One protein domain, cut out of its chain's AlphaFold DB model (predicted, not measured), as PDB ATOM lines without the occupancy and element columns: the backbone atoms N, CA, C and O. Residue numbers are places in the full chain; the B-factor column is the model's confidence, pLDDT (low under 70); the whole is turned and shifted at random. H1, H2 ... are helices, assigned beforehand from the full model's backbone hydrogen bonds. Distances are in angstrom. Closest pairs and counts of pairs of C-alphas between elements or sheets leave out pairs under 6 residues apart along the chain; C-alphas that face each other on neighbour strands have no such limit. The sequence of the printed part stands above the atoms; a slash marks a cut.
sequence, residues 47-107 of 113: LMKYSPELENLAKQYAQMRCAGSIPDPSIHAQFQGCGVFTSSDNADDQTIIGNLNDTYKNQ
ATOM      1  N   LEU A  47      24.463  12.564  -2.909       96.62
ATOM      2  CA  LEU A  47      25.331  13.503  -3.625       96.62
ATOM      3  C   LEU A  47      26.742  13.486  -3.033       96.62
ATOM      4  O   LEU A  47      26.916  13.530  -1.815       96.62
ATOM      5  N   MET A  48      27.748  13.446  -3.903       97.31
ATOM      6  CA  MET A  48      29.145  13.555  -3.495       97.31
ATOM      7  C   MET A  48      29.566  15.023  -3.438       97.31
ATOM      8  O   MET A  48      29.109  15.847  -4.225       97.31
ATOM      9  N   LYS A  49      30.457  15.345  -2.501       97.56
ATOM     10  CA  LYS A  49      31.132  16.642  -2.415       97.56
ATOM     11  C   LYS A  49      32.632  16.417  -2.461       97.56
ATOM     12  O   LYS A  49      33.113  15.393  -1.975       97.56
ATOM     13  N   TYR A  50      33.354  17.382  -3.014       97.75
ATOM     14  CA  TYR A  50      34.807  17.359  -2.971       97.75
ATOM     15  C   TYR A  50      35.296  17.502  -1.522       97.75
ATOM     16  O   TYR A  50      34.760  18.318  -0.771       97.75
ATOM     17  N   SER A  51      36.302  16.720  -1.131       97.31
ATOM     18  CA  SER A  51      36.936  16.797   0.191       97.31
ATOM     19  C   SER A  51      38.439  17.016   0.012       97.31
ATOM     20  O   SER A  51      39.120  16.127  -0.506       97.31
ATOM     21  N   PRO A  52      38.973  18.169   0.452       96.19
ATOM     22  CA  PRO A  52      40.414  18.410   0.479       96.19
ATOM     23  C   PRO A  52      41.176  17.376   1.321       96.19
ATOM     24  O   PRO A  52      42.322  17.040   1.025       96.19
ATOM     25  N   GLU A  53      40.537  16.830   2.359       95.94
ATOM     26  CA  GLU A  53      41.105  15.770   3.190       95.94
ATOM     27  C   GLU A  53      41.306  14.480   2.379       95.94
ATOM     28  O   GLU A  53      42.388  13.890   2.425       95.94
ATOM     29  N   LEU A  54      40.303  14.076   1.588       96.31
ATOM     30  CA  LEU A  54      40.411  12.920   0.692       96.31
ATOM     31  C   LEU A  54      41.395  13.163  -0.462       96.31
ATOM     32  O   LEU A  54      42.110  12.236  -0.833       96.31
ATOM     33  N   GLU A  55      41.497  14.387  -0.992       96.00
ATOM     34  CA  GLU A  55      42.525  14.747  -1.984       96.00
ATOM     35  C   GLU A  55      43.937  14.531  -1.419       96.00
ATOM     36  O   GLU A  55      44.788  13.903  -2.054       96.00
ATOM     37  N   ASN A  56      44.187  14.988  -0.190       94.44
ATOM     38  CA  ASN A  56      45.487  14.811   0.450       94.44
ATOM     39  C   ASN A  56      45.803  13.331   0.735       94.44
ATOM     40  O   ASN A  56      46.960  12.913   0.638       94.44
ATOM     41  N   LEU A  57      44.792  12.518   1.058       95.19
ATOM     42  CA  LEU A  57      44.956  11.067   1.173       95.19
ATOM     43  C   LEU A  57      45.226  10.415  -0.185       95.19
ATOM     44  O   LEU A  57      46.108   9.565  -0.275       95.19
ATOM     45  N   ALA A  58      44.548  10.840  -1.253       94.44
ATOM     46  CA  ALA A  58      44.800  10.352  -2.608       94.44
ATOM     47  C   ALA A  58      46.232  10.671  -3.066       94.44
ATOM     48  O   ALA A  58      46.908   9.807  -3.625       94.44
ATOM     49  N   LYS A  59      46.744  11.867  -2.747       92.94
ATOM     50  CA  LYS A  59      48.144  12.241  -2.993       92.94
ATOM     51  C   LYS A  59      49.123  11.323  -2.258       92.94
ATOM     52  O   LYS A  59      50.063  10.819  -2.869       92.94
ATOM     53  N   GLN A  60      48.896  11.078  -0.966       92.12
ATOM     54  CA  GLN A  60      49.721  10.157  -0.174       92.12
ATOM     55  C   GLN A  60      49.661   8.729  -0.729       92.12
ATOM     56  O   GLN A  60      50.695   8.076  -0.861       92.12
ATOM     57  N   TYR A  61      48.469   8.262  -1.112       93.06
ATOM     58  CA  TYR A  61      48.293   6.956  -1.740       93.06
ATOM     59  C   TYR A  61      49.108   6.849  -3.031       93.06
ATOM     60  O   TYR A  61      49.855   5.888  -3.205       93.06
ATOM     61  N   ALA A  62      49.006   7.841  -3.923       90.50
ATOM     62  CA  ALA A  62      49.742   7.864  -5.184       90.50
ATOM     63  C   ALA A  62      51.263   7.828  -4.953       90.50
ATOM     64  O   ALA A  62      51.965   7.049  -5.595       90.50
ATOM     65  N   GLN A  63      51.770   8.596  -3.982       89.75
ATOM     66  CA  GLN A  63      53.184   8.572  -3.595       89.75
ATOM     67  C   GLN A  63      53.628   7.186  -3.108       89.75
ATOM     68  O   GLN A  63      54.639   6.661  -3.577       89.75
ATOM     69  N   MET A  64      52.862   6.566  -2.206       90.50
ATOM     70  CA  MET A  64      53.150   5.220  -1.701       90.50
ATOM     71  C   MET A  64      53.134   4.184  -2.827       90.50
ATOM     72  O   MET A  64      54.039   3.347  -2.903       90.50
ATOM     73  N   ARG A  65      52.149   4.280  -3.728       89.44
ATOM     74  CA  ARG A  65      51.986   3.377  -4.868       89.44
ATOM     75  C   ARG A  65      53.160   3.467  -5.833       89.44
ATOM     76  O   ARG A  65      53.697   2.428  -6.214       89.44
ATOM     77  N   CYS A  66      53.600   4.677  -6.171       87.44
ATOM     78  CA  CYS A  66      54.783   4.900  -7.004       87.44
ATOM     79  C   CYS A  66      56.082   4.440  -6.321       87.44
ATOM     80  O   CYS A  66      57.026   4.054  -7.005       87.44
ATOM     81  N   ALA A  67      56.120   4.407  -4.985       89.56
ATOM     82  CA  ALA A  67      57.213   3.817  -4.213       89.56
ATOM     83  C   ALA A  67      57.129   2.277  -4.084       89.56
ATOM     84  O   ALA A  67      57.950   1.674  -3.395       89.56
ATOM     85  N   GLY A  68      56.151   1.626  -4.726       88.88
ATOM     86  CA  GLY A  68      55.978   0.170  -4.695       88.88
ATOM     87  C   GLY A  68      55.266  -0.363  -3.447       88.88
ATOM     88  O   GLY A  68      55.323  -1.559  -3.174       88.88
ATOM     89  N   SER A  69      54.584   0.502  -2.694       90.44
ATOM     90  CA  SER A  69      53.842   0.148  -1.477       90.44
ATOM     91  C   SER A  69      52.355   0.491  -1.604       90.44
ATOM     92  O   SER A  69      51.974   1.403  -2.330       90.44
ATOM     93  N   ILE A  70      51.485  -0.242  -0.912       88.75
ATOM     94  CA  ILE A  70      50.051   0.074  -0.817       88.75
ATOM     95  C   ILE A  70      49.751   0.299   0.666       88.75
ATOM     96  O   ILE A  70      50.180  -0.526   1.478       88.75
ATOM     97  N   PRO A  71      49.050   1.379   1.049       89.62
ATOM     98  CA  PRO A  71      48.674   1.573   2.438       89.62
ATOM     99  C   PRO A  71      47.736   0.457   2.903       89.62
ATOM    100  O   PRO A  71      46.663   0.249   2.344       89.62
ATOM    101  N   ASP A  72      48.150  -0.246   3.952       90.31
ATOM    102  CA  ASP A  72      47.296  -1.134   4.739       90.31
ATOM    103  C   ASP A  72      46.488  -0.293   5.742       90.31
ATOM    104  O   ASP A  72      47.118   0.309   6.613       90.31
ATOM    105  N   PRO A  73      45.144  -0.238   5.675       91.25
ATOM    106  CA  PRO A  73      44.328   0.561   6.593       91.25
ATOM    107  C   PRO A  73      44.411   0.150   8.072       91.25
ATOM    108  O   PRO A  73      44.041   0.944   8.933       91.25
ATOM    109  N   SER A  74      44.888  -1.060   8.388       92.62
ATOM    110  CA  SER A  74      45.123  -1.492   9.776       92.62
ATOM    111  C   SER A  74      46.398  -0.891  10.381       92.62
ATOM    112  O   SER A  74      46.506  -0.759  11.599       92.62
ATOM    113  N   ILE A  75      47.344  -0.490   9.526       94.06
ATOM    114  CA  ILE A  75      48.617   0.141   9.898       94.06
ATOM    115  C   ILE A  75      48.547   1.657   9.659       94.06
ATOM    116  O   ILE A  75      48.989   2.457  10.481       94.06
ATOM    117  N   HIS A  76      47.952   2.056   8.540       93.56
ATOM    118  CA  HIS A  76      47.779   3.424   8.070       93.56
ATOM    119  C   HIS A  76      46.324   3.845   8.301       93.56
ATOM    120  O   HIS A  76      45.528   3.955   7.366       93.56
ATOM    121  N   ALA A  77      45.972   4.052   9.572       95.38
ATOM    122  CA  ALA A  77      44.598   4.296  10.018       95.38
ATOM    123  C   ALA A  77      43.917   5.499   9.335       95.38
ATOM    124  O   ALA A  77      42.693   5.551   9.265       95.38
ATOM    125  N   GLN A  78      44.679   6.444   8.774       94.94
ATOM    126  CA  GLN A  78      44.128   7.560   8.002       94.94
ATOM    127  C   GLN A  78      43.393   7.124   6.722       94.94
ATOM    128  O   GLN A  78      42.578   7.882   6.210       94.94
ATOM    129  N   PHE A  79      43.651   5.914   6.216       94.50
ATOM    130  CA  PHE A  79      42.927   5.330   5.081       94.50
ATOM    131  C   PHE A  79      41.727   4.474   5.513       94.50
ATOM    132  O   PHE A  79      40.999   3.953   4.667       94.50
ATOM    133  N   GLN A  80      41.496   4.299   6.818       94.62
ATOM    134  CA  GLN A  80      40.402   3.472   7.314       94.62
ATOM    135  C   GLN A  80      39.044   4.060   6.907       94.62
ATOM    136  O   GLN A  80      38.774   5.244   7.088       94.62
ATOM    137  N   GLY A  81      38.179   3.214   6.343       91.94
ATOM    138  CA  GLY A  81      36.854   3.622   5.862       91.94
ATOM    139  C   GLY A  81      36.858   4.378   4.528       91.94
ATOM    140  O   GLY A  81      35.786   4.742   4.050       91.94
ATOM    141  N   CYS A  82      38.022   4.585   3.906       91.88
ATOM    142  CA  CYS A  82      38.134   5.212   2.592       91.88
ATOM    143  C   CYS A  82      38.218   4.149   1.488       91.88
ATOM    144  O   CYS A  82      39.017   3.217   1.565       91.88
ATOM    145  N   GLY A  83      37.418   4.312   0.435       91.50
ATOM    146  CA  GLY A  83      37.625   3.596  -0.821       91.50
ATOM    147  C   GLY A  83      38.705   4.286  -1.651       91.50
ATOM    148  O   GLY A  83      38.779   5.514  -1.661       91.50
ATOM    149  N   VAL A  84      39.523   3.510  -2.364       90.62
ATOM    150  CA  VAL A  84      40.530   4.049  -3.284       90.62
ATOM    151  C   VAL A  84      40.276   3.521  -4.686       90.62
ATOM    152  O   VAL A  84      40.205   2.315  -4.908       90.62
ATOM    153  N   PHE A  85      40.178   4.449  -5.632       89.75
ATOM    154  CA  PHE A  85      40.203   4.178  -7.059       89.75
ATOM    155  C   PHE A  85      41.511   4.726  -7.633       89.75
ATOM    156  O   PHE A  85      41.872   5.871  -7.361       89.75
ATOM    157  N   THR A  86      42.219   3.920  -8.424       90.06
ATOM    158  CA  THR A  86      43.468   4.330  -9.074       90.06
ATOM    159  C   THR A  86      43.513   3.883 -10.522       90.06
ATOM    160  O   THR A  86      43.329   2.698 -10.801       90.06
ATOM    161  N   SER A  87      43.859   4.809 -11.409       87.38
ATOM    162  CA  SER A  87      44.246   4.548 -12.795       87.38
ATOM    163  C   SER A  87      45.718   4.912 -12.997       87.38
ATOM    164  O   SER A  87      46.272   5.751 -12.284       87.38
ATOM    165  N   SER A  88      46.382   4.265 -13.946       85.50
ATOM    166  CA  SER A  88      47.758   4.582 -14.332       85.50
ATOM    167  C   SER A  88      47.898   4.346 -15.824       85.50
ATOM    168  O   SER A  88      47.474   3.299 -16.307       85.50
ATOM    169  N   ASP A  89      48.475   5.312 -16.524       81.06
ATOM    170  CA  ASP A  89      48.672   5.273 -17.970       81.06
ATOM    171  C   ASP A  89      49.910   6.106 -18.344       81.06
ATOM    172  O   ASP A  89      50.556   6.706 -17.475       81.06
ATOM    173  N   ASN A  90      50.254   6.126 -19.627       80.69
ATOM    174  CA  ASN A  90      51.291   6.989 -20.175       80.69
ATOM    175  C   ASN A  90      50.846   8.462 -20.151       80.69
ATOM    176  O   ASN A  90      49.661   8.776 -20.171       80.69
ATOM    177  N   ALA A  91      51.818   9.376 -20.114       73.44
ATOM    178  CA  ALA A  91      51.576  10.807 -19.915       73.44
ATOM    179  C   ALA A  91      50.911  11.534 -21.103       73.44
ATOM    180  O   ALA A  91      50.506  12.684 -20.947       73.44
ATOM    181  N   ASP A  92      50.815  10.907 -22.278       72.69
ATOM    182  CA  ASP A  92      50.375  11.586 -23.498       72.69
ATOM    183  C   ASP A  92      48.849  11.822 -23.500       72.69
ATOM    184  O   ASP A  92      48.059  10.879 -23.503       72.69
ATOM    185  N   ASP A  93      48.454  13.101 -23.518       60.22
ATOM    186  CA  ASP A  93      47.098  13.629 -23.757       60.22
ATOM    187  C   ASP A  93      45.959  13.119 -22.847       60.22
ATOM    188  O   ASP A  93      44.780  13.159 -23.217       60.22
ATOM    189  N   GLN A  94      46.268  12.705 -21.616       76.12
ATOM    190  CA  GLN A  94      45.253  12.243 -20.666       76.12
ATOM    191  C   GLN A  94      44.850  13.304 -19.634       76.12
ATOM    192  O   GLN A  94      45.667  13.828 -18.881       76.12
ATOM    193  N   THR A  95      43.547  13.588 -19.568       89.25
ATOM    194  CA  THR A  95      42.929  14.396 -18.503       89.25
ATOM    195  C   THR A  95      42.379  13.486 -17.407       89.25
ATOM    196  O   THR A  95      42.001  12.344 -17.676       89.25
ATOM    197  N   ILE A  96      42.236  14.000 -16.179       90.44
ATOM    198  CA  ILE A  96      41.627  13.244 -15.068       90.44
ATOM    199  C   ILE A  96      40.249  12.690 -15.473       90.44
ATOM    200  O   ILE A  96      39.933  11.528 -15.220       90.44
ATOM    201  N   ILE A  97      39.439  13.503 -16.154       93.19
ATOM    202  CA  ILE A  97      38.088  13.127 -16.587       93.19
ATOM    203  C   ILE A  97      38.103  12.114 -17.731       93.19
ATOM    204  O   ILE A  97      37.240  11.236 -17.771       93.19
ATOM    205  N   GLY A  98      39.071  12.200 -18.647       92.19
ATOM    206  CA  GLY A  98      39.299  11.169 -19.663       92.19
ATOM    207  C   GLY A  98      39.498   9.802 -19.010       92.19
ATOM    208  O   GLY A  98      38.736   8.874 -19.269       92.19
ATOM    209  N   ASN A  99      40.404   9.740 -18.035       91.38
ATOM    210  CA  ASN A  99      40.775   8.500 -17.350       91.38
ATOM    211  C   ASN A  99      39.618   7.909 -16.543       91.38
ATOM    212  O   ASN A  99      39.398   6.691 -16.538       91.38
ATOM    213  N   LEU A 100      38.842   8.775 -15.888       92.94
ATOM    214  CA  LEU A 100      37.619   8.385 -15.193       92.94
ATOM    215  C   LEU A 100      36.563   7.829 -16.162       92.94
ATOM    216  O   LEU A 100      35.980   6.779 -15.889       92.94
ATOM    217  N   ASN A 101      36.328   8.492 -17.302       93.19
ATOM    218  CA  ASN A 101      35.371   8.022 -18.309       93.19
ATOM    219  C   ASN A 101      35.777   6.670 -18.897       93.19
ATOM    220  O   ASN A 101      34.930   5.783 -19.007       93.19
ATOM    221  N   ASP A 102      37.041   6.515 -19.277       91.38
ATOM    222  CA  ASP A 102      37.528   5.299 -19.921       91.38
ATOM    223  C   ASP A 102      37.457   4.116 -18.964       91.38
ATOM    224  O   ASP A 102      36.935   3.056 -19.315       91.38
ATOM    225  N   THR A 103      37.859   4.318 -17.708       90.88
ATOM    226  CA  THR A 103      37.759   3.256 -16.705       90.88
ATOM    227  C   THR A 103      36.309   2.883 -16.411       90.88
ATOM    228  O   THR A 103      35.984   1.698 -16.353       90.88
ATOM    229  N   TYR A 104      35.417   3.870 -16.274       91.81
ATOM    230  CA  TYR A 104      33.997   3.602 -16.048       91.81
ATOM    231  C   TYR A 104      33.376   2.808 -17.201       91.81
ATOM    232  O   TYR A 104      32.718   1.800 -16.951       91.81
ATOM    233  N   LYS A 105      33.623   3.202 -18.458       91.06
ATOM    234  CA  LYS A 105      33.137   2.469 -19.641       91.06
ATOM    235  C   LYS A 105      33.645   1.030 -19.664       91.06
ATOM    236  O   LYS A 105      32.859   0.117 -19.878       91.06
ATOM    237  N   ASN A 106      34.933   0.832 -19.385       90.00
ATOM    238  CA  ASN A 106      35.549  -0.494 -19.402       90.00
ATOM    239  C   ASN A 106      35.009  -1.425 -18.307       90.00
ATOM    240  O   ASN A 106      35.038  -2.638 -18.480       90.00
ATOM    241  N   GLN A 107      34.544  -0.880 -17.178       90.25
ATOM    242  CA  GLN A 107      34.077  -1.678 -16.041       90.25
ATOM    243  C   GLN A 107      32.558  -1.835 -15.974       90.25
ATOM    244  O   GLN A 107      32.092  -2.856 -15.472       90.25
TER     245      GLN A 107
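What this domain is: This is residues 47 to 107 of the 113 residues of the protein "SCP domain-containing protein" of Mesocestoides corti (UniProt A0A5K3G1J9). Two helices, H1 and then H2, stand well separated, and a long loop joins them: it first folds back beside H1, then crosses past it toward H2. The first residues, 47 to 52, stick out at one end, and residues 90 to 95 stick out before H2. The printed part has 61 residues and no named strand; the class is all helix, though only 27 residues are in named elements. It is loose, with a radius of gyration of the C-alphas of 13.1 A, and spans 35 by 33 by 22 A.

How they stand to each other: Look at H1, residues 52 to 66, and H2, residues 96 to 107: they are apart, with no C-alpha of the one within 8 A of the other. In H1 and H2 every O i to N i+4 pair is within hydrogen-bond range.

Where its parts are: Find C-alpha 52 at (40.414, 18.410, 0.479); from there H1 runs 21.1 A to C-alpha 66. Find C-alpha 96 at (41.627, 13.244, -15.068); H2 runs 16.8 A to C-alpha 107 at (34.077, -1.678, -16.041).

The domain as a whole: The C-alphas of Ser 74 and Asp 93, 36.8 A apart, are the two farthest apart. Residues 67 to 95 form a long link, and the printed part has no cut. The model's pLDDT is under 70 at residue 93.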